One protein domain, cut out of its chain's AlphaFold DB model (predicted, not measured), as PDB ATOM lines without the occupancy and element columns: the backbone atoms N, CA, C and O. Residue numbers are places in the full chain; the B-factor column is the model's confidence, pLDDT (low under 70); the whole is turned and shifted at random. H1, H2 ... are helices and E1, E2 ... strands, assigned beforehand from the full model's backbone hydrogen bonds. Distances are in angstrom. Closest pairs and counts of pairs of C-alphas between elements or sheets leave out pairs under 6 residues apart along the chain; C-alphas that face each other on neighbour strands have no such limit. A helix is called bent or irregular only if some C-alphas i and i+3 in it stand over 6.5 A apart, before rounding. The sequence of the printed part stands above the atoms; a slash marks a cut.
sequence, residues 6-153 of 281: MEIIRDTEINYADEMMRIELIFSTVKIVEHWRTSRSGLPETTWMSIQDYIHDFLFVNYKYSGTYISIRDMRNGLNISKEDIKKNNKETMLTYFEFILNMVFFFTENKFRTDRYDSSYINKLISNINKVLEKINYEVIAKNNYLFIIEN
ATOM      1  N   MET A   6     -37.234   0.273  12.809       83.00
ATOM      2  CA  MET A   6     -36.451   0.034  14.026       83.00
ATOM      3  C   MET A   6     -35.701  -1.300  13.986       83.00
ATOM      4  O   MET A   6     -34.539  -1.359  14.380       83.00
ATOM      5  N   GLU A   7     -36.343  -2.355  13.485       82.81
ATOM      6  CA  GLU A   7     -35.706  -3.663  13.287       82.81
ATOM      7  C   GLU A   7     -34.626  -3.591  12.211       82.81
ATOM      8  O   GLU A   7     -33.545  -4.129  12.401       82.81
ATOM      9  N   ILE A   8     -34.868  -2.859  11.118       83.56
ATOM     10  CA  ILE A   8     -33.859  -2.643  10.077       83.56
ATOM     11  C   ILE A   8     -32.636  -1.944  10.676       83.56
ATOM     12  O   ILE A   8     -31.524  -2.435  10.512       83.56
ATOM     13  N   ILE A   9     -32.819  -0.850  11.421       80.81
ATOM     14  CA  ILE A   9     -31.710  -0.122  12.060       80.81
ATOM     15  C   ILE A   9     -30.950  -1.020  13.048       80.81
ATOM     16  O   ILE A   9     -29.719  -0.990  13.086       80.81
ATOM     17  N   ARG A  10     -31.662  -1.839  13.832       76.25
ATOM     18  CA  ARG A  10     -31.045  -2.761  14.795       76.25
ATOM     19  C   ARG A  10     -30.236  -3.856  14.098       76.25
ATOM     20  O   ARG A  10     -29.098  -4.109  14.492       76.25
ATOM     21  N   ASP A  11     -30.783  -4.439  13.041       80.50
ATOM     22  CA  ASP A  11     -30.210  -5.599  12.355       80.50
ATOM     23  C   ASP A  11     -29.161  -5.225  11.296       80.50
ATOM     24  O   ASP A  11     -28.460  -6.099  10.797       80.50
ATOM     25  N   THR A  12     -29.039  -3.943  10.932       83.56
ATOM     26  CA  THR A  12     -28.075  -3.487   9.916       83.56
ATOM     27  C   THR A  12     -26.648  -3.717  10.399       83.56
ATOM     28  O   THR A  12     -26.256  -3.171  11.429       83.56
ATOM     29  N   GLU A  13     -25.854  -4.496   9.669       87.38
ATOM     30  CA  GLU A  13     -24.433  -4.672   9.983       87.38
ATOM     31  C   GLU A  13     -23.693  -3.330   9.997       87.38
ATOM     32  O   GLU A  13     -23.977  -2.428   9.207       87.38
ATOM     33  N   ILE A  14     -22.747  -3.187  10.925       91.56
ATOM     34  CA  ILE A  14     -21.955  -1.964  11.022       91.56
ATOM     35  C   ILE A  14     -20.932  -1.952   9.891       91.56
ATOM     36  O   ILE A  14     -20.079  -2.834   9.800       91.56
ATOM     37  N   ASN A  15     -20.973  -0.898   9.082       95.38
ATOM     38  CA  ASN A  15     -19.853  -0.518   8.238       95.38
ATOM     39  C   ASN A  15     -18.984   0.485   9.008       95.38
ATOM     40  O   ASN A  15     -19.387   1.625   9.243       95.38
ATOM     41  N   TYR A  16     -17.788   0.057   9.405       96.19
ATOM     42  CA  TYR A  16     -16.876   0.854  10.219       96.19
ATOM     43  C   TYR A  16     -16.423   2.128   9.503       96.19
ATOM     44  O   TYR A  16     -16.309   3.170  10.143       96.19
ATOM     45  N   ALA A  17     -16.214   2.074   8.184       96.81
ATOM     46  CA  ALA A  17     -15.842   3.256   7.410       96.81
ATOM     47  C   ALA A  17     -16.963   4.301   7.418       96.81
ATOM     48  O   ALA A  17     -16.708   5.480   7.663       96.81
ATOM     49  N   ASP A  18     -18.213   3.874   7.221       96.25
ATOM     50  CA  ASP A  18     -19.362   4.782   7.245       96.25
ATOM     51  C   ASP A  18     -19.526   5.442   8.617       96.25
ATOM     52  O   ASP A  18     -19.765   6.650   8.697       96.25
ATOM     53  N   GLU A  19     -19.363   4.681   9.705       96.62
ATOM     54  CA  GLU A  19     -19.436   5.246  11.054       96.62
ATOM     55  C   GLU A  19     -18.296   6.235  11.317       96.62
ATOM     56  O   GLU A  19     -18.561   7.355  11.758       96.62
ATOM     57  N   MET A  20     -17.047   5.896  10.973       97.88
ATOM     58  CA  MET A  20     -15.921   6.828  11.109       97.88
ATOM     59  C   MET A  20     -16.133   8.113  10.300       97.88
ATOM     60  O   MET A  20     -15.892   9.206  10.814       97.88
ATOM     61  N   MET A  21     -16.641   8.009   9.068       97.12
ATOM     62  CA  MET A  21     -16.914   9.159   8.199       97.12
ATOM     63  C   MET A  21     -18.015  10.074   8.754       97.12
ATOM     64  O   MET A  21     -17.906  11.298   8.651       97.12
ATOM     65  N   ARG A  22     -19.056   9.519   9.394       95.75
ATOM     66  CA  ARG A  22     -20.087  10.320  10.085       95.75
ATOM     67  C   ARG A  22     -19.502  11.100  11.260       95.75
ATOM     68  O   ARG A  22     -19.848  12.267  11.448       95.75
ATOM     69  N   ILE A  23     -18.618  10.471  12.033       97.94
ATOM     70  CA  ILE A  23     -17.917  11.125  13.145       97.94
ATOM     71  C   ILE A  23     -16.953  12.204  12.626       97.94
ATOM     72  O   ILE A  23     -16.956  13.320  13.141       97.94
ATOM     73  N   GLU A  24     -16.184  11.911  11.571       97.31
ATOM     74  CA  GLU A  24     -15.247  12.850  10.930       97.31
ATOM     75  C   GLU A  24     -15.953  14.106  10.407       97.31
ATOM     76  O   GLU A  24     -15.425  15.212  10.538       97.31
ATOM     77  N   LEU A  25     -17.163  13.964   9.851       96.81
ATOM     78  CA  LEU A  25     -17.961  15.106   9.404       96.81
ATOM     79  C   LEU A  25     -18.183  16.096  10.555       96.81
ATOM     80  O   LEU A  25     -17.903  17.285  10.404       96.81
ATOM     81  N   ILE A  26     -18.644  15.607  11.710       96.94
ATOM     82  CA  ILE A  26     -18.915  16.450  12.881       96.94
ATOM     83  C   ILE A  26     -17.616  17.036  13.442       96.94
ATOM     84  O   ILE A  26     -17.553  18.234  13.705       96.94
ATOM     85  N   PHE A  27     -16.580  16.213  13.611       97.69
ATOM     86  CA  PHE A  27     -15.342  16.620  14.273       97.69
ATOM     87  C   PHE A  27     -14.516  17.626  13.455       97.69
ATOM     88  O   PHE A  27     -14.046  18.626  14.001       97.69
ATOM     89  N   SER A  28     -14.367  17.385  12.150       96.56
ATOM     90  CA  SER A  28     -13.410  18.108  11.299       96.56
ATOM     91  C   SER A  28     -14.040  19.085  10.312       96.56
ATOM     92  O   SER A  28     -13.316  19.861   9.695       96.56
ATOM     93  N   THR A  29     -15.356  19.019  10.078       95.94
ATOM     94  CA  THR A  29     -15.998  19.790   8.994       95.94
ATOM     95  C   THR A  29     -17.069  20.742   9.503       95.94
ATOM     96  O   THR A  29     -17.118  21.895   9.071       95.94
ATOM     97  N   VAL A  30     -17.942  20.290  10.408       97.06
ATOM     98  CA  VAL A  30     -19.014  21.150  10.925       97.06
ATOM     99  C   VAL A  30     -18.413  22.219  11.836       97.06
ATOM    100  O   VAL A  30     -17.728  21.921  12.812       97.06
ATOM    101  N   LYS A  31     -18.687  23.485  11.518       97.38
ATOM    102  CA  LYS A  31     -18.220  24.630  12.296       97.38
ATOM    103  C   LYS A  31     -19.165  24.890  13.464       97.38
ATOM    104  O   LYS A  31     -20.168  25.576  13.297       97.38
ATOM    105  N   ILE A  32     -18.852  24.314  14.619       96.12
ATOM    106  CA  ILE A  32     -19.707  24.379  15.812       96.12
ATOM    107  C   ILE A  32     -19.118  25.210  16.947       96.12
ATOM    108  O   ILE A  32     -19.804  25.392  17.946       96.12
ATOM    109  N   VAL A  33     -17.869  25.669  16.828       96.88
ATOM    110  CA  VAL A  33     -17.179  26.442  17.868       96.88
ATOM    111  C   VAL A  33     -17.106  27.902  17.442       96.88
ATOM    112  O   VAL A  33     -16.536  28.213  16.400       96.88
ATOM    113  N   GLU A  34     -17.674  28.791  18.248       95.81
ATOM    114  CA  GLU A  34     -17.556  30.239  18.106       95.81
ATOM    115  C   GLU A  34     -16.362  30.716  18.940       95.81
ATOM    116  O   GLU A  34     -16.433  30.777  20.172       95.81
ATOM    117  N   HIS A  35     -15.265  31.044  18.260       93.12
ATOM    118  CA  HIS A  35     -14.065  31.588  18.883       93.12
ATOM    119  C   HIS A  35     -14.074  33.116  18.842       93.12
ATOM    120  O   HIS A  35     -14.258  33.714  17.775       93.12
ATOM    121  N   TRP A  36     -13.841  33.740  19.997       88.38
ATOM    122  CA  TRP A  36     -13.722  35.188  20.128       88.38
ATOM    123  C   TRP A  36     -12.271  35.637  19.989       88.38
ATOM    124  O   TRP A  36     -11.405  35.219  20.756       88.38
ATOM    125  N   ARG A  37     -12.018  36.572  19.068       83.06
ATOM    126  CA  ARG A  37     -10.711  37.215  18.911       83.06
ATOM    127  C   ARG A  37     -10.828  38.730  18.823       83.06
ATOM    128  O   ARG A  37     -11.863  39.282  18.453       83.06
ATOM    129  N   THR A  38      -9.729  39.411  19.118       81.62
ATOM    130  CA  THR A  38      -9.586  40.839  18.831       81.62
ATOM    131  C   THR A  38      -8.991  40.996  17.439       81.62
ATOM    132  O   THR A  38      -7.921  40.459  17.145       81.62
ATOM    133  N   SER A  39      -9.687  41.714  16.561       80.69
ATOM    134  CA  SER A  39      -9.196  41.999  15.218       80.69
ATOM    135  C   SER A  39      -7.951  42.898  15.263       80.69
ATOM    136  O   SER A  39      -7.651  43.545  16.268       80.69
ATOM    137  N   ARG A  40      -7.248  43.027  14.129       79.56
ATOM    138  CA  ARG A  40      -6.127  43.982  13.996       79.56
ATOM    139  C   ARG A  40      -6.534  45.438  14.257       79.56
ATOM    140  O   ARG A  40      -5.669  46.250  14.562       79.56
ATOM    141  N   SER A  41      -7.821  45.768  14.131       82.81
ATOM    142  CA  SER A  41      -8.372  47.093  14.436       82.81
ATOM    143  C   SER A  41      -8.846  47.244  15.887       82.81
ATOM    144  O   SER A  41      -9.418  48.274  16.226       82.81
ATOM    145  N   GLY A  42      -8.621  46.244  16.748       82.75
ATOM    146  CA  GLY A  42      -9.025  46.283  18.157       82.75
ATOM    147  C   GLY A  42     -10.506  45.978  18.398       82.75
ATOM    148  O   GLY A  42     -10.968  46.091  19.531       82.75
ATOM    149  N   LEU A  43     -11.259  45.597  17.360       84.19
ATOM    150  CA  LEU A  43     -12.686  45.298  17.467       84.19
ATOM    151  C   LEU A  43     -12.916  43.810  17.774       84.19
ATOM    152  O   LEU A  43     -12.150  42.969  17.293       84.19
ATOM    153  N   PRO A  44     -13.964  43.456  18.540       81.31
ATOM    154  CA  PRO A  44     -14.340  42.063  18.733       81.31
ATOM    155  C   PRO A  44     -14.760  41.432  17.403       81.31
ATOM    156  O   PRO A  44     -15.582  41.990  16.676       81.31
ATOM    157  N   GLU A  45     -14.214  40.261  17.101       86.69
ATOM    158  CA  GLU A  45     -14.562  39.460  15.933       86.69
ATOM    159  C   GLU A  45     -14.788  38.014  16.376       86.69
ATOM    160  O   GLU A  45     -14.059  37.494  17.227       86.69
ATOM    161  N   THR A  46     -15.784  37.356  15.788       87.50
ATOM    162  CA  THR A  46     -16.026  35.932  16.007       87.50
ATOM    163  C   THR A  46     -15.710  35.137  14.753       87.50
ATOM    164  O   THR A  46     -15.920  35.583  13.625       87.50
ATOM    165  N   THR A  47     -15.155  33.944  14.938       92.06
ATOM    166  CA  THR A  47     -14.921  32.993  13.852       92.06
ATOM    167  C   THR A  47     -15.504  31.644  14.234       92.06
ATOM    168  O   THR A  47     -15.287  31.153  15.338       92.06
ATOM    169  N   TRP A  48     -16.242  31.048  13.299       95.12
ATOM    170  CA  TRP A  48     -16.792  29.708  13.453       95.12
ATOM    171  C   TRP A  48     -15.798  28.668  12.943       95.12
ATOM    172  O   TRP A  48     -15.357  28.731  11.790       95.12
ATOM    173  N   MET A  49     -15.466  27.709  13.801       96.62
ATOM    174  CA  MET A  49     -14.436  26.695  13.576       96.62
ATOM    175  C   MET A  49     -14.981  25.296  13.852       96.62
ATOM    176  O   MET A  49     -15.938  25.123  14.614       96.62
ATOM    177  N   SER A  50     -14.385  24.290  13.210       97.75
ATOM    178  CA  SER A  50     -14.605  22.897  13.603       97.75
ATOM    179  C   SER A  50     -13.923  22.607  14.945       97.75
ATOM    180  O   SER A  50     -13.062  23.372  15.388       97.75
ATOM    181  N   ILE A  51     -14.290  21.497  15.595       97.62
ATOM    182  CA  ILE A  51     -13.599  21.056  16.818       97.62
ATOM    183  C   ILE A  51     -12.120  20.814  16.500       97.62
ATOM    184  O   ILE A  51     -11.249  21.273  17.236       97.62
ATOM    185  N   GLN A  52     -11.834  20.134  15.385       97.38
ATOM    186  CA  GLN A  52     -10.466  19.832  14.984       97.38
ATOM    187  C   GLN A  52      -9.624  21.098  14.794       97.38
ATOM    188  O   GLN A  52      -8.519  21.162  15.329       97.38
ATOM    189  N   ASP A  53     -10.130  22.090  14.056       97.25
ATOM    190  CA  ASP A  53      -9.383  23.327  13.785       97.25
ATOM    191  C   ASP A  53      -9.132  24.102  15.082       97.25
ATOM    192  O   ASP A  53      -8.029  24.582  15.318       97.25
ATOM    193  N   TYR A  54     -10.129  24.158  15.970       96.88
ATOM    194  CA  TYR A  54      -9.978  24.818  17.260       96.88
ATOM    195  C   TYR A  54      -8.904  24.153  18.131       96.88
ATOM    196  O   TYR A  54      -8.045  24.829  18.697       96.88
ATOM    197  N   ILE A  55      -8.928  22.818  18.240       96.94
ATOM    198  CA  ILE A  55      -7.893  22.102  18.992       96.94
ATOM    199  C   ILE A  55      -6.534  22.335  18.325       96.94
ATOM    200  O   ILE A  55      -5.567  22.603  19.033       96.94
ATOM    201  N   HIS A  56      -6.450  22.261  16.993       96.31
ATOM    202  CA  HIS A  56      -5.196  22.422  16.258       96.31
ATOM    203  C   HIS A  56      -4.546  23.782  16.518       96.31
ATOM    204  O   HIS A  56      -3.362  23.824  16.850       96.31
ATOM    205  N   ASP A  57      -5.329  24.854  16.407       94.56
ATOM    206  CA  ASP A  57      -4.824  26.224  16.460       94.56
ATOM    207  C   ASP A  57      -4.533  26.689  17.894       94.56
ATOM    208  O   ASP A  57      -3.614  27.481  18.107       94.56
ATOM    209  N   PHE A  58      -5.293  26.204  18.888       94.31
ATOM    210  CA  PHE A  58      -5.263  26.783  20.238       94.31
ATOM    211  C   PHE A  58      -4.895  25.819  21.359       94.31
ATOM    212  O   PHE A  58      -4.297  26.244  22.348       94.31
ATOM    213  N   LEU A  59      -5.266  24.540  21.259       95.81
ATOM    214  CA  LEU A  59      -5.180  23.626  22.405       95.81
ATOM    215  C   LEU A  59      -4.057  22.594  22.279       95.81
ATOM    216  O   LEU A  59      -3.470  22.211  23.290       95.81
ATOM    217  N   PHE A  60      -3.733  22.142  21.065       96.00
ATOM    218  CA  PHE A  60      -2.869  20.979  20.843       96.00
ATOM    219  C   PHE A  60      -1.455  21.162  21.404       96.00
ATOM    220  O   PHE A  60      -0.862  20.201  21.885       96.00
ATOM    221  N   VAL A  61      -0.945  22.398  21.422       93.12
ATOM    222  CA  VAL A  61       0.366  22.732  22.005       93.12
ATOM    223  C   VAL A  61       0.501  22.287  23.468       93.12
ATOM    224  O   VAL A  61       1.596  21.958  23.910       93.12
ATOM    225  N   ASN A  62      -0.615  22.220  24.202       91.56
ATOM    226  CA  ASN A  62      -0.666  21.811  25.606       91.56
ATOM    227  C   ASN A  62      -1.259  20.406  25.797       91.56
ATOM    228  O   ASN A  62      -1.599  20.019  26.917       91.56
ATOM    229  N   TYR A  63      -1.430  19.631  24.722       94.06
ATOM    230  CA  TYR A  63      -1.990  18.292  24.828       94.06
ATOM    231  C   TYR A  63      -0.971  17.332  25.452       94.06
ATOM    232  O   TYR A  63      -0.027  16.894  24.805       94.06
ATOM    233  N   LYS A  64      -1.185  16.971  26.723       91.69
ATOM    234  CA  LYS A  64      -0.277  16.133  27.535       91.69
ATOM    235  C   LYS A  64       0.093  14.771  26.926       91.69
ATOM    236  O   LYS A  64       1.091  14.186  27.335       91.69
ATOM    237  N   TYR A  65      -0.698  14.263  25.983       90.81
ATOM    238  CA  TYR A  65      -0.485  12.966  25.333       90.81
ATOM    239  C   TYR A  65      -0.052  13.095  23.867       90.81
ATOM    240  O   TYR A  65      -0.201  12.151  23.097       90.81
ATOM    241  N   SER A  66       0.474  14.255  23.461       90.50
ATOM    242  CA  SER A  66       1.013  14.455  22.112       90.50
ATOM    243  C   SER A  66       2.300  13.663  21.863       90.50
ATOM    244  O   SER A  66       2.637  13.398  20.713       90.50
ATOM    245  N   GLY A  67       3.023  13.253  22.913       91.19
ATOM    246  CA  GLY A  67       4.310  12.575  22.766       91.19
ATOM    247  C   GLY A  67       5.291  13.450  21.983       91.19
ATOM    248  O   GLY A  67       5.617  14.553  22.410       91.19
ATOM    249  N   THR A  68       5.752  12.961  20.831       93.38
ATOM    250  CA  THR A  68       6.617  13.721  19.913       93.38
ATOM    251  C   THR A  68       5.853  14.402  18.775       93.38
ATOM    252  O   THR A  68       6.476  15.081  17.961       93.38
ATOM    253  N   TYR A  69       4.534  14.208  18.678       96.56
ATOM    254  CA  TYR A  69       3.728  14.778  17.604       96.56
ATOM    255  C   TYR A  69       3.545  16.282  17.798       96.56
ATOM    256  O   TYR A  69       3.174  16.747  18.874       96.56
ATOM    257  N   ILE A  70       3.749  17.047  16.727       93.62
ATOM    258  CA  ILE A  70       3.719  18.522  16.779       93.62
ATOM    259  C   ILE A  70       2.387  19.122  16.318       93.62
ATOM    260  O   ILE A  70       2.159  20.321  16.450       93.62
ATOM    261  N   SER A  71       1.496  18.304  15.755       94.31
ATOM    262  CA  SER A  71       0.150  18.725  15.360       94.31
ATOM    263  C   SER A  71      -0.845  17.566  15.398       94.31
ATOM    264  O   SER A  71      -0.456  16.403  15.307       94.31
ATOM    265  N   ILE A  72      -2.145  17.882  15.426       94.69
ATOM    266  CA  ILE A  72      -3.219  16.884  15.282       94.69
ATOM    267  C   ILE A  72      -3.039  16.057  14.011       94.69
ATOM    268  O   ILE A  72      -3.205  14.843  14.029       94.69
ATOM    269  N   ARG A  73      -2.706  16.708  12.891       93.56
ATOM    270  CA  ARG A  73      -2.534  16.018  11.611       93.56
ATOM    271  C   ARG A  73      -1.368  15.033  11.660       93.56
ATOM    272  O   ARG A  73      -1.500  13.922  11.157       93.56
ATOM    273  N   ASP A  74      -0.259  15.451  12.256       95.50
ATOM    274  CA  ASP A  74       0.927  14.619  12.460       95.50
ATOM    275  C   ASP A  74       0.600  13.399  13.337       95.50
ATOM    276  O   ASP A  74       0.810  12.261  12.922       95.50
ATOM    277  N   MET A  75      -0.078  13.621  14.469       96.75
ATOM    278  CA  MET A  75      -0.552  12.552  15.353       96.75
ATOM    279  C   MET A  75      -1.497  11.576  14.642       96.75
ATOM    280  O   MET A  75      -1.328  10.365  14.747       96.75
ATOM    281  N   ARG A  76      -2.470  12.076  13.869       96.56
ATOM    282  CA  ARG A  76      -3.405  11.222  13.115       96.56
ATOM    283  C   ARG A  76      -2.693  10.347  12.086       96.56
ATOM    284  O   ARG A  76      -3.088   9.199  11.901       96.56
ATOM    285  N   ASN A  77      -1.662  10.870  11.424       95.69
ATOM    286  CA  ASN A  77      -0.861  10.087  10.486       95.69
ATOM    287  C   ASN A  77      -0.046   9.012  11.217       95.69
ATOM    288  O   ASN A  77      -0.067   7.861  10.795       95.69
ATOM    289  N   GLY A  78       0.623   9.360  12.321       95.44
ATOM    290  CA  GLY A  78       1.411   8.406  13.111       95.44
ATOM    291  C   GLY A  78       0.577   7.284  13.735       95.44
ATOM    292  O   GLY A  78       1.056   6.164  13.888       95.44
ATOM    293  N   LEU A  79      -0.694   7.562  14.032       95.12
ATOM    294  CA  LEU A  79      -1.664   6.589  14.538       95.12
ATOM    295  C   LEU A  79      -2.406   5.812  13.433       95.12
ATOM    296  O   LEU A  79      -3.278   5.010  13.749       95.12
ATOM    297  N   ASN A  80      -2.094   6.031  12.148       96.44
ATOM    298  CA  ASN A  80      -2.789   5.412  11.008       96.44
ATOM    299  C   ASN A  80      -4.318   5.639  11.018       96.44
ATOM    300  O   ASN A  80      -5.100   4.745  10.696       96.44
ATOM    301  N   ILE A  81      -4.745   6.848  11.398       97.06
ATOM    302  CA  ILE A  81      -6.148   7.312  11.423       97.06
ATOM    303  C   ILE A  81      -6.317   8.601  10.601       97.06
ATOM    304  O   ILE A  81      -7.094   9.516  10.927       97.06
ATOM    305  N   SER A  82      -5.541   8.706   9.521       95.69
ATOM    306  CA  SER A  82      -5.663   9.793   8.554       95.69
ATOM    307  C   SER A  82      -7.011   9.726   7.820       95.69
ATOM    308  O   SER A  82      -7.743   8.738   7.897       95.69
ATOM    309  N   LYS A  83      -7.338  10.768   7.045       92.38
ATOM    310  CA  LYS A  83      -8.560  10.791   6.220       92.38
ATOM    311  C   LYS A  83      -8.647   9.634   5.219       92.38
ATOM    312  O   LYS A  83      -9.749   9.273   4.822       92.38
ATOM    313  N   GLU A  84      -7.514   9.079   4.794       94.19
ATOM    314  CA  GLU A  84      -7.498   7.922   3.894       94.19
ATOM    315  C   GLU A  84      -7.629   6.599   4.653       94.19
ATOM    316  O   GLU A  84      -8.213   5.649   4.136       94.19
ATOM    317  N   ASP A  85      -7.152   6.536   5.895       95.19
ATOM    318  CA  ASP A  85      -7.260   5.326   6.709       95.19
ATOM    319  C   ASP A  85      -8.689   5.082   7.182       95.19
ATOM    320  O   ASP A  85      -9.177   3.959   7.085       95.19
ATOM    321  N   ILE A  86      -9.406   6.134   7.586       95.25
ATOM    322  CA  ILE A  86     -10.794   6.013   8.067       95.25
ATOM    323  C   ILE A  86     -11.802   5.625   6.973       95.25
ATOM    324  O   ILE A  86     -12.939   5.275   7.272       95.25
ATOM    325  N   LYS A  87     -11.408   5.675   5.695       94.69
ATOM    326  CA  LYS A  87     -12.230   5.170   4.580       94.69
ATOM    327  C   LYS A  87     -12.166   3.648   4.459       94.69
ATOM    328  O   LYS A  87     -12.954   3.056   3.725       94.69
ATOM    329  N   LYS A  88     -11.214   3.003   5.138       93.06
ATOM    330  CA  LYS A  88     -11.065   1.549   5.142       93.06
ATOM    331  C   LYS A  88     -12.048   0.969   6.155       93.06
ATOM    332  O   LYS A  88     -12.088   1.397   7.305       93.06
ATOM    333  N   ASN A  89     -12.819  -0.036   5.745       93.44
ATOM    334  CA  ASN A  89     -13.742  -0.743   6.633       93.44
ATOM    335  C   ASN A  89     -12.970  -1.694   7.572       93.44
ATOM    336  O   ASN A  89     -12.990  -2.910   7.392       93.44
ATOM    337  N   ASN A  90     -12.227  -1.134   8.531       95.50
ATOM    338  CA  ASN A  90     -11.372  -1.861   9.468       95.50
ATOM    339  C   ASN A  90     -11.756  -1.533  10.920       95.50
ATOM    340  O   ASN A  90     -11.762  -0.370  11.323       95.50
ATOM    341  N   LYS A  91     -12.047  -2.579  11.704       95.50
ATOM    342  CA  LYS A  91     -12.455  -2.464  13.111       95.50
ATOM    343  C   LYS A  91     -11.363  -1.846  13.991       95.50
ATOM    344  O   LYS A  91     -11.670  -0.971  14.786       95.50
ATOM    345  N   GLU A  92     -10.107  -2.262  13.845       94.75
ATOM    346  CA  GLU A  92      -8.991  -1.773  14.675       94.75
ATOM    347  C   GLU A  92      -8.706  -0.290  14.420       94.75
ATOM    348  O   GLU A  92      -8.546   0.494  15.357       94.75
ATOM    349  N   THR A  93      -8.733   0.120  13.148       96.75
ATOM    350  CA  THR A  93      -8.651   1.537  12.767       96.75
ATOM    351  C   THR A  93      -9.810   2.330  13.368       96.75
ATOM    352  O   THR A  93      -9.591   3.421  13.885       96.75
ATOM    353  N   MET A  94     -11.030   1.779  13.358       97.88
ATOM    354  CA  MET A  94     -12.200   2.424  13.959       97.88
ATOM    355  C   MET A  94     -12.085   2.566  15.474       97.88
ATOM    356  O   MET A  94     -12.383   3.641  15.984       97.88
ATOM    357  N   LEU A  95     -11.633   1.533  16.188       97.94
ATOM    358  CA  LEU A  95     -11.433   1.606  17.638       97.94
ATOM    359  C   LEU A  95     -10.380   2.667  17.989       97.94
ATOM    360  O   LEU A  95     -10.664   3.560  18.786       97.94
ATOM    361  N   THR A  96      -9.239   2.659  17.292       97.62
ATOM    362  CA  THR A  96      -8.173   3.663  17.474       97.62
ATOM    363  C   THR A  96      -8.691   5.074  17.192       97.62
ATOM    364  O   THR A  96      -8.451   6.014  17.950       97.62
ATOM    365  N   TYR A  97      -9.444   5.240  16.101       98.38
ATOM    366  CA  TYR A  97     -10.018   6.524  15.718       98.38
ATOM    367  C   TYR A  97     -11.078   7.005  16.717       98.38
ATOM    368  O   TYR A  97     -11.077   8.177  17.087       98.38
ATOM    369  N   PHE A  98     -11.964   6.131  17.192       98.56
ATOM    370  CA  PHE A  98     -12.966   6.483  18.199       98.56
ATOM    371  C   PHE A  98     -12.321   6.872  19.523       98.56
ATOM    372  O   PHE A  98     -12.713   7.891  20.091       98.56
ATOM    373  N   GLU A  99     -11.309   6.136  19.985       98.25
ATOM    374  CA  GLU A  99     -10.576   6.498  21.200       98.25
ATOM    375  C   GLU A  99      -9.902   7.867  21.044       98.25
ATOM    376  O   GLU A  99     -10.035   8.730  21.917       98.25
ATOM    377  N   PHE A 100      -9.252   8.110  19.901       97.94
ATOM    378  CA  PHE A 100      -8.673   9.411  19.578       97.94
ATOM    379  C   PHE A 100      -9.723  10.529  19.638       97.94
ATOM    380  O   PHE A 100      -9.519  11.532  20.322       97.94
ATOM    381  N   ILE A 101     -10.864  10.359  18.966       98.31
ATOM    382  CA  ILE A 101     -11.927  11.368  18.916       98.31
ATOM    383  C   ILE A 101     -12.502  11.645  20.306       98.31
ATOM    384  O   ILE A 101     -12.665  12.810  20.669       98.31
ATOM    385  N   LEU A 102     -12.791  10.606  21.092       98.25
ATOM    386  CA  LEU A 102     -13.307  10.756  22.452       98.25
ATOM    387  C   LEU A 102     -12.331  11.555  23.323       98.25
ATOM    388  O   LEU A 102     -12.751  12.490  24.004       98.25
ATOM    389  N   ASN A 103     -11.031  11.255  23.250       97.75
ATOM    390  CA  ASN A 103     -10.009  11.992  23.993       97.75
ATOM    391  C   ASN A 103      -9.835  13.434  23.500       97.75
ATOM    392  O   ASN A 103      -9.672  14.336  24.321       97.75
ATOM    393  N   MET A 104      -9.921  13.686  22.191       97.56
ATOM    394  CA  MET A 104      -9.882  15.047  21.640       97.56
ATOM    395  C   MET A 104     -11.083  15.879  22.090       97.56
ATOM    396  O   MET A 104     -10.924  17.032  22.484       97.56
ATOM    397  N   VAL A 105     -12.283  15.298  22.057       97.12
ATOM    398  CA  VAL A 105     -13.511  15.962  22.507       97.12
ATOM    399  C   VAL A 105     -13.455  16.232  24.007       97.12
ATOM    400  O   VAL A 105     -13.732  17.357  24.412       97.12
ATOM    401  N   PHE A 106     -13.035  15.253  24.813       96.25
ATOM    402  CA  PHE A 106     -12.835  15.429  26.252       96.25
ATOM    403  C   PHE A 106     -11.813  16.537  26.549       96.25
ATOM    404  O   PHE A 106     -12.057  17.428  27.360       96.25
ATOM    405  N   PHE A 107     -10.685  16.543  25.836       96.12
ATOM    406  CA  PHE A 107      -9.673  17.584  25.970       96.12
ATOM    407  C   PHE A 107     -10.214  18.969  25.594       96.12
ATOM    408  O   PHE A 107      -9.997  19.929  26.335       96.12
ATOM    409  N   PHE A 108     -10.960  19.073  24.492       96.56
ATOM    410  CA  PHE A 108     -11.619  20.309  24.075       96.56
ATOM    411  C   PHE A 108     -12.595  20.826  25.135       96.56
ATOM    412  O   PHE A 108     -12.526  22.002  25.496       96.56
ATOM    413  N   THR A 109     -13.481  19.973  25.656       94.62
ATOM    414  CA  THR A 109     -14.491  20.398  26.634       94.62
ATOM    415  C   THR A 109     -13.861  20.912  27.923       94.62
ATOM    416  O   THR A 109     -14.351  21.891  28.482       94.62
ATOM    417  N   GLU A 110     -12.747  20.312  28.344       93.75
ATOM    418  CA  GLU A 110     -12.030  20.704  29.560       93.75
ATOM    419  C   GLU A 110     -11.145  21.952  29.379       93.75
ATOM    420  O   GLU A 110     -10.903  22.673  30.344       93.75
ATOM    421  N   ASN A 111     -10.655  22.229  28.161       95.06
ATOM    422  CA  ASN A 111      -9.598  23.231  27.939       95.06
ATOM    423  C   ASN A 111      -9.984  24.393  27.013       95.06
ATOM    424  O   ASN A 111      -9.179  25.307  26.834       95.06
ATOM    425  N   LYS A 112     -11.189  24.402  26.431       93.94
ATOM    426  CA  LYS A 112     -11.661  25.538  25.626       93.94
ATOM    427  C   LYS A 112     -11.598  26.852  26.416       93.94
ATOM    428  O   LYS A 112     -11.816  26.885  27.632       93.94
ATOM    429  N   PHE A 113     -11.400  27.968  25.719       92.00
ATOM    430  CA  PHE A 113     -11.458  29.273  26.369       92.00
ATOM    431  C   PHE A 113     -12.856  29.535  26.950       92.00
ATOM    432  O   PHE A 113     -13.892  29.142  26.402       92.00
ATOM    433  N   ARG A 114     -12.898  30.215  28.102       89.00
ATOM    434  CA  ARG A 114     -14.155  30.512  28.811       89.00
ATOM    435  C   ARG A 114     -15.098  31.399  27.998       89.00
ATOM    436  O   ARG A 114     -16.308  31.284  28.150       89.00
ATOM    437  N   THR A 115     -14.538  32.267  27.162       88.25
ATOM    438  CA  THR A 115     -15.271  33.178  26.274       88.25
ATOM    439  C   THR A 115     -15.920  32.465  25.094       88.25
ATOM    440  O   THR A 115     -16.885  32.981  24.534       88.25
ATOM    441  N   ASP A 116     -15.423  31.283  24.736       92.19
ATOM    442  CA  ASP A 116     -15.824  30.595  23.519       92.19
ATOM    443  C   ASP A 116     -17.040  29.707  23.754       92.19
ATOM    444  O   ASP A 116     -17.183  29.036  24.791       92.19
ATOM    445  N   ARG A 117     -17.928  29.697  22.763       93.31
ATOM    446  CA  ARG A 117     -19.180  28.938  22.781       93.31
ATOM    447  C   ARG A 117     -19.102  27.797  21.786       93.31
ATOM    448  O   ARG A 117     -18.358  27.861  20.813       93.31
ATOM    449  N   TYR A 118     -19.875  26.749  22.026       95.31
ATOM    450  CA  TYR A 118     -20.016  25.666  21.068       95.31
ATOM    451  C   TYR A 118     -21.408  25.049  21.133       95.31
ATOM    452  O   TYR A 118     -22.081  25.124  22.163       95.31
ATOM    453  N   ASP A 119     -21.828  24.418  20.040       95.19
ATOM    454  CA  ASP A 119     -23.068  23.648  20.015       95.19
ATOM    455  C   ASP A 119     -22.853  22.248  20.612       95.19
ATOM    456  O   ASP A 119     -22.294  21.340  19.987       95.19
ATOM    457  N   SER A 120     -23.317  22.059  21.849       95.25
ATOM    458  CA  SER A 120     -23.211  20.782  22.557       95.25
ATOM    459  C   SER A 120     -24.047  19.663  21.938       95.25
ATOM    460  O   SER A 120     -23.770  18.496  22.202       95.25
ATOM    461  N   SER A 121     -25.060  19.971  21.121       96.69
ATOM    462  CA  SER A 121     -25.907  18.947  20.500       96.69
ATOM    463  C   SER A 121     -25.114  18.067  19.529       96.69
ATOM    464  O   SER A 121     -25.270  16.844  19.545       96.69
ATOM    465  N   TYR A 122     -24.187  18.660  18.770       95.50
ATOM    466  CA  TYR A 122     -23.288  17.938  17.870       95.50
ATOM    467  C   TYR A 122     -22.311  17.045  18.633       95.50
ATOM    468  O   TYR A 122     -22.130  15.886  18.260       95.50
ATOM    469  N   ILE A 123     -21.736  17.545  19.731       95.50
ATOM    470  CA  ILE A 123     -20.835  16.761  20.587       95.50
ATOM    471  C   ILE A 123     -21.580  15.579  21.212       95.50
ATOM    472  O   ILE A 123     -21.136  14.438  21.103       95.50
ATOM    473  N   ASN A 124     -22.754  15.827  21.793       96.69
ATOM    474  CA  ASN A 124     -23.575  14.778  22.393       96.69
ATOM    475  C   ASN A 124     -23.993  13.730  21.353       96.69
ATOM    476  O   ASN A 124     -24.009  12.534  21.644       96.69
ATOM    477  N   LYS A 125     -24.301  14.158  20.123       96.44
ATOM    478  CA  LYS A 125     -24.641  13.256  19.021       96.44
ATOM    479  C   LYS A 125     -23.453  12.397  18.594       96.44
ATOM    480  O   LYS A 125     -23.642  11.201  18.377       96.44
ATOM    481  N   LEU A 126     -22.264  12.990  18.494       97.00
ATOM    482  CA  LEU A 126     -21.010  12.304  18.186       97.00
ATOM    483  C   LEU A 126     -20.707  11.234  19.243       97.00
ATOM    484  O   LEU A 126     -20.562  10.066  18.889       97.00
ATOM    485  N   ILE A 127     -20.710  11.603  20.529       97.75
ATOM    486  CA  ILE A 127     -20.443  10.676  21.642       97.75
ATOM    487  C   ILE A 127     -21.494   9.560  21.675       97.75
ATOM    488  O   ILE A 127     -21.157   8.382  21.768       97.75
ATOM    489  N   SER A 128     -22.779   9.908  21.533       96.88
ATOM    490  CA  SER A 128     -23.862   8.921  21.511       96.88
ATOM    491  C   SER A 128     -23.735   7.938  20.345       96.88
ATOM    492  O   SER A 128     -24.057   6.765  20.521       96.88
ATOM    493  N   ASN A 129     -23.283   8.387  19.168       96.12
ATOM    494  CA  ASN A 129     -23.079   7.487  18.035       96.12
ATOM    495  C   ASN A 129     -21.915   6.524  18.289       96.12
ATOM    496  O   ASN A 129     -22.091   5.324  18.111       96.12
ATOM    497  N   ILE A 130     -20.775   7.034  18.772       98.19
ATOM    498  CA  ILE A 130     -19.620   6.200  19.134       98.19
ATOM    499  C   ILE A 130     -20.040   5.123  20.140       98.19
ATOM    500  O   ILE A 130     -19.841   3.941  19.876       98.19
ATOM    501  N   ASN A 131     -20.714   5.500  21.231       97.31
ATOM    502  CA  ASN A 131     -21.129   4.547  22.264       97.31
ATOM    503  C   ASN A 131     -22.081   3.464  21.736       97.31
ATOM    504  O   ASN A 131     -21.922   2.301  22.083       97.31
ATOM    505  N   LYS A 132     -23.033   3.811  20.858       95.00
ATOM    506  CA  LYS A 132     -23.948   2.827  20.248       95.00
ATOM    507  C   LYS A 132     -23.227   1.835  19.344       95.00
ATOM    508  O   LYS A 132     -23.600   0.665  19.296       95.00
ATOM    509  N   VAL A 133     -22.233   2.310  18.594       96.06
ATOM    510  CA  VAL A 133     -21.416   1.440  17.748       96.06
ATOM    511  C   VAL A 133     -20.605   0.497  18.628       96.06
ATOM    512  O   VAL A 133     -20.667  -0.705  18.392       96.06
ATOM    513  N   LEU A 134     -19.928   1.018  19.659       96.94
ATOM    514  CA  LEU A 134     -19.147   0.223  20.612       96.94
ATOM    515  C   LEU A 134     -20.002  -0.840  21.314       96.94
ATOM    516  O   LEU A 134     -19.638  -2.012  21.284       96.94
ATOM    517  N   GLU A 135     -21.175  -0.472  21.836       94.31
ATOM    518  CA  GLU A 135     -22.111  -1.402  22.485       94.31
ATOM    519  C   GLU A 135     -22.472  -2.573  21.560       94.31
ATOM    520  O   GLU A 135     -22.423  -3.733  21.960       94.31
ATOM    521  N   LYS A 136     -22.755  -2.288  20.283       92.81
ATOM    522  CA  LYS A 136     -23.130  -3.310  19.297       92.81
ATOM    523  C   LYS A 136     -21.995  -4.280  18.949       92.81
ATOM    524  O   LYS A 136     -22.272  -5.390  18.500       92.81
ATOM    525  N   ILE A 137     -20.740  -3.875  19.135       93.44
ATOM    526  CA  ILE A 137     -19.567  -4.738  18.936       93.44
ATOM    527  C   ILE A 137     -18.977  -5.260  20.254       93.44
ATOM    528  O   ILE A 137     -17.887  -5.827  20.218       93.44
ATOM    529  N   ASN A 138     -19.697  -5.106  21.375       94.00
ATOM    530  CA  ASN A 138     -19.289  -5.478  22.734       94.00
ATOM    531  C   ASN A 138     -18.024  -4.755  23.219       94.00
ATOM    532  O   ASN A 138     -17.093  -5.379  23.711       94.00
ATOM    533  N   TYR A 139     -17.980  -3.433  23.078       96.00
ATOM    534  CA  TYR A 139     -16.950  -2.576  23.667       96.00
ATOM    535  C   TYR A 139     -17.596  -1.480  24.507       96.00
ATOM    536  O   TYR A 139     -18.742  -1.090  24.282       96.00
ATOM    537  N   GLU A 140     -16.827  -0.940  25.440       95.06
ATOM    538  CA  GLU A 140     -17.224   0.190  26.265       95.06
ATOM    539  C   GLU A 140     -16.065   1.165  26.489       95.06
ATOM    540  O   GLU A 140     -14.910   0.885  26.160       95.06
ATOM    541  N   VAL A 141     -16.395   2.343  27.021       96.00
ATOM    542  CA  VAL A 141     -15.433   3.407  27.314       96.00
ATOM    543  C   VAL A 141     -15.247   3.502  28.819       96.00
ATOM    544  O   VAL A 141     -16.215   3.703  29.551       96.00
ATOM    545  N   ILE A 142     -13.998   3.450  29.271       93.69
ATOM    546  CA  ILE A 142     -13.628   3.687  30.669       93.69
ATOM    547  C   ILE A 142     -12.743   4.925  30.787       93.69
ATOM    548  O   ILE A 142     -11.966   5.240  29.887       93.69
ATOM    549  N   ALA A 143     -12.827   5.628  31.914       92.31
ATOM    550  CA  ALA A 143     -11.962   6.766  32.208       92.31
ATOM    551  C   ALA A 143     -10.890   6.373  33.233       92.31
ATOM    552  O   ALA A 143     -11.210   5.907  34.325       92.31
ATOM    553  N   LYS A 144      -9.614   6.602  32.912       87.19
ATOM    554  CA  LYS A 144      -8.484   6.397  33.830       87.19
ATOM    555  C   LYS A 144      -7.463   7.518  33.635       87.19
ATOM    556  O   LYS A 144      -7.039   7.792  32.519       87.19
ATOM    557  N   ASN A 145      -7.067   8.183  34.722       83.69
ATOM    558  CA  ASN A 145      -6.068   9.265  34.721       83.69
ATOM    559  C   ASN A 145      -6.356  10.414  33.726       83.69
ATOM    560  O   ASN A 145      -5.439  10.929  33.082       83.69
ATOM    561  N   ASN A 146      -7.618  10.844  33.603       86.00
ATOM    562  CA  ASN A 146      -8.061  11.856  32.628       86.00
ATOM    563  C   ASN A 146      -7.722  11.477  31.173       86.00
ATOM    564  O   ASN A 146      -7.318  12.343  30.388       86.00
ATOM    565  N   TYR A 147      -7.833  10.189  30.859       91.38
ATOM    566  CA  TYR A 147      -7.795   9.627  29.516       91.38
ATOM    567  C   TYR A 147      -8.922   8.601  29.387       91.38
ATOM    568  O   TYR A 147      -9.259   7.912  30.357       91.38
ATOM    569  N   LEU A 148      -9.529   8.544  28.210       96.19
ATOM    570  CA  LEU A 148     -10.607   7.619  27.887       96.19
ATOM    571  C   LEU A 148     -10.021   6.433  27.128       96.19
ATOM    572  O   LEU A 148      -9.355   6.633  26.117       96.19
ATOM    573  N   PHE A 149     -10.274   5.222  27.609       95.31
ATOM    574  CA  PHE A 149      -9.846   3.985  26.965       95.31
ATOM    575  C   PHE A 149     -11.050   3.219  26.440       95.31
ATOM    576  O   PHE A 149     -12.092   3.184  27.100       95.31
ATOM    577  N   ILE A 150     -10.889   2.573  25.289       97.31
ATOM    578  CA  ILE A 150     -11.869   1.625  24.761       97.31
ATOM    579  C   ILE A 150     -11.441   0.198  25.115       97.31
ATOM    580  O   ILE A 150     -10.353  -0.250  24.734       97.31
ATOM    581  N   ILE A 151     -12.318  -0.516  25.822       94.50
ATOM    582  CA  ILE A 151     -12.110  -1.899  26.267       94.50
ATOM    583  C   ILE A 151     -13.176  -2.825  25.689       94.50
ATOM    584  O   ILE A 151     -14.307  -2.403  25.444       94.50
ATOM    585  N   GLU A 152     -12.819  -4.085  25.468       93.31
ATOM    586  CA  GLU A 152     -13.791  -5.135  25.161       93.31
ATOM    587  C   GLU A 152     -14.635  -5.443  26.407       93.31
ATOM    588  O   GLU A 152     -14.098  -5.678  27.493       93.31
ATOM    589  N   ASN A 153     -15.956  -5.429  26.249       90.06
ATOM    590  CA  ASN A 153     -16.909  -5.731  27.306       90.06
ATOM    591  C   ASN A 153     -17.077  -7.251  27.423       90.06
ATOM    592  O   ASN A 153     -17.725  -7.891  26.590       90.06
TER     593      ASN A 153
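This is residues 6 to 153 of the 281 residues of an uncharacterized protein of Fusobacterium sp. CAG:439 (UniProt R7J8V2). Three helices, H2, H5 and H6, lie side by side with their centres in a triangle and form the core; the strand hairpin E1 and E2 sticks out past one end of this bundle, and the short helix H1 lies off beyond the other end. At the end of the bundle near E1 and E2, H3 makes a corner with the end of H2 and packs on residues 104 to 111 of H5, H4 packs on H3, and a second hairpin, E3 and E4, packs on H5 with E4 and on the last part of H6 with E3. The printed part has 148 residues with six named helices and four named strands, in the order H1, H2, E1, E2, H3, H4, H5, H6, E3, E4; each hairpin is an antiparallel sheet of two strands, and the class is mixed, helices and strands. The whole is compact, with a radius of gyration of the C-alphas of 16.4 A and spans of 57 by 38 by 30 A.

H1, residues 6 to 11, begins at C-alpha 6 (-36.451, 0.034, 14.026). H2 is residues 16 to 29, 19.0 A long. E1, residues 33 to 38, and E2, residues 44 to 49, follow. H3 is residues 51 to 62, irregular, with C-alphas 58 and 61 7.2 A apart; H4 is residues 72 to 78. H5, residues 91 to 111, measures 29.8 A from C-alpha 91 (-12.455, -2.464, 13.111). H6, residues 120 to 136, measures 24.3 A. E3 is residues 139 to 144; E4, residues 147 to 152, ends at C-alpha 152 (-13.791, -5.135, 25.161).

H2, H5 and H6 form a bundle, three helices packed together. H2 touches H5 at a shallow tilt of 25 degrees, the same way, closest at the C-alphas of Tyr 16 and Met 94, 6.2 A. H2 touches H6 at 14 degrees, opposite ways, closest at C-alphas 23 and 126, 6.0 A. H5 and H6, a helical hairpin, only just touch, with 3 pairs of C-alphas within 8 A, closest Phe 98 and Ile 130, 6.7 A. H3 touches H4, about perpendicular at 83 degrees; their closest C-alphas, of His 56 and Ile 72, are 6.0 A apart. The closest C-alphas of H5 and E4, of Asn 103 and Leu 148, are 5.9 A apart. In E1 and E2, N 35 and O 47 are within hydrogen-bond range at 2.9 A; in E3 and E4, N 142 and O 149 are at 2.9 A. Each O i to N i+4 pair is within range in H1, H4, H5 and H6, against 9 of 10 in H2 and 5 of 8 in H3.

The C-alphas farthest apart, of Glu 7 and Ser 41, are 57.7 A apart. The printed part has no cut. The link from H4 to H5, residues 79 to 90, is long. Mean pLDDT of the printed part is 93.6, and no printed residue is under 70.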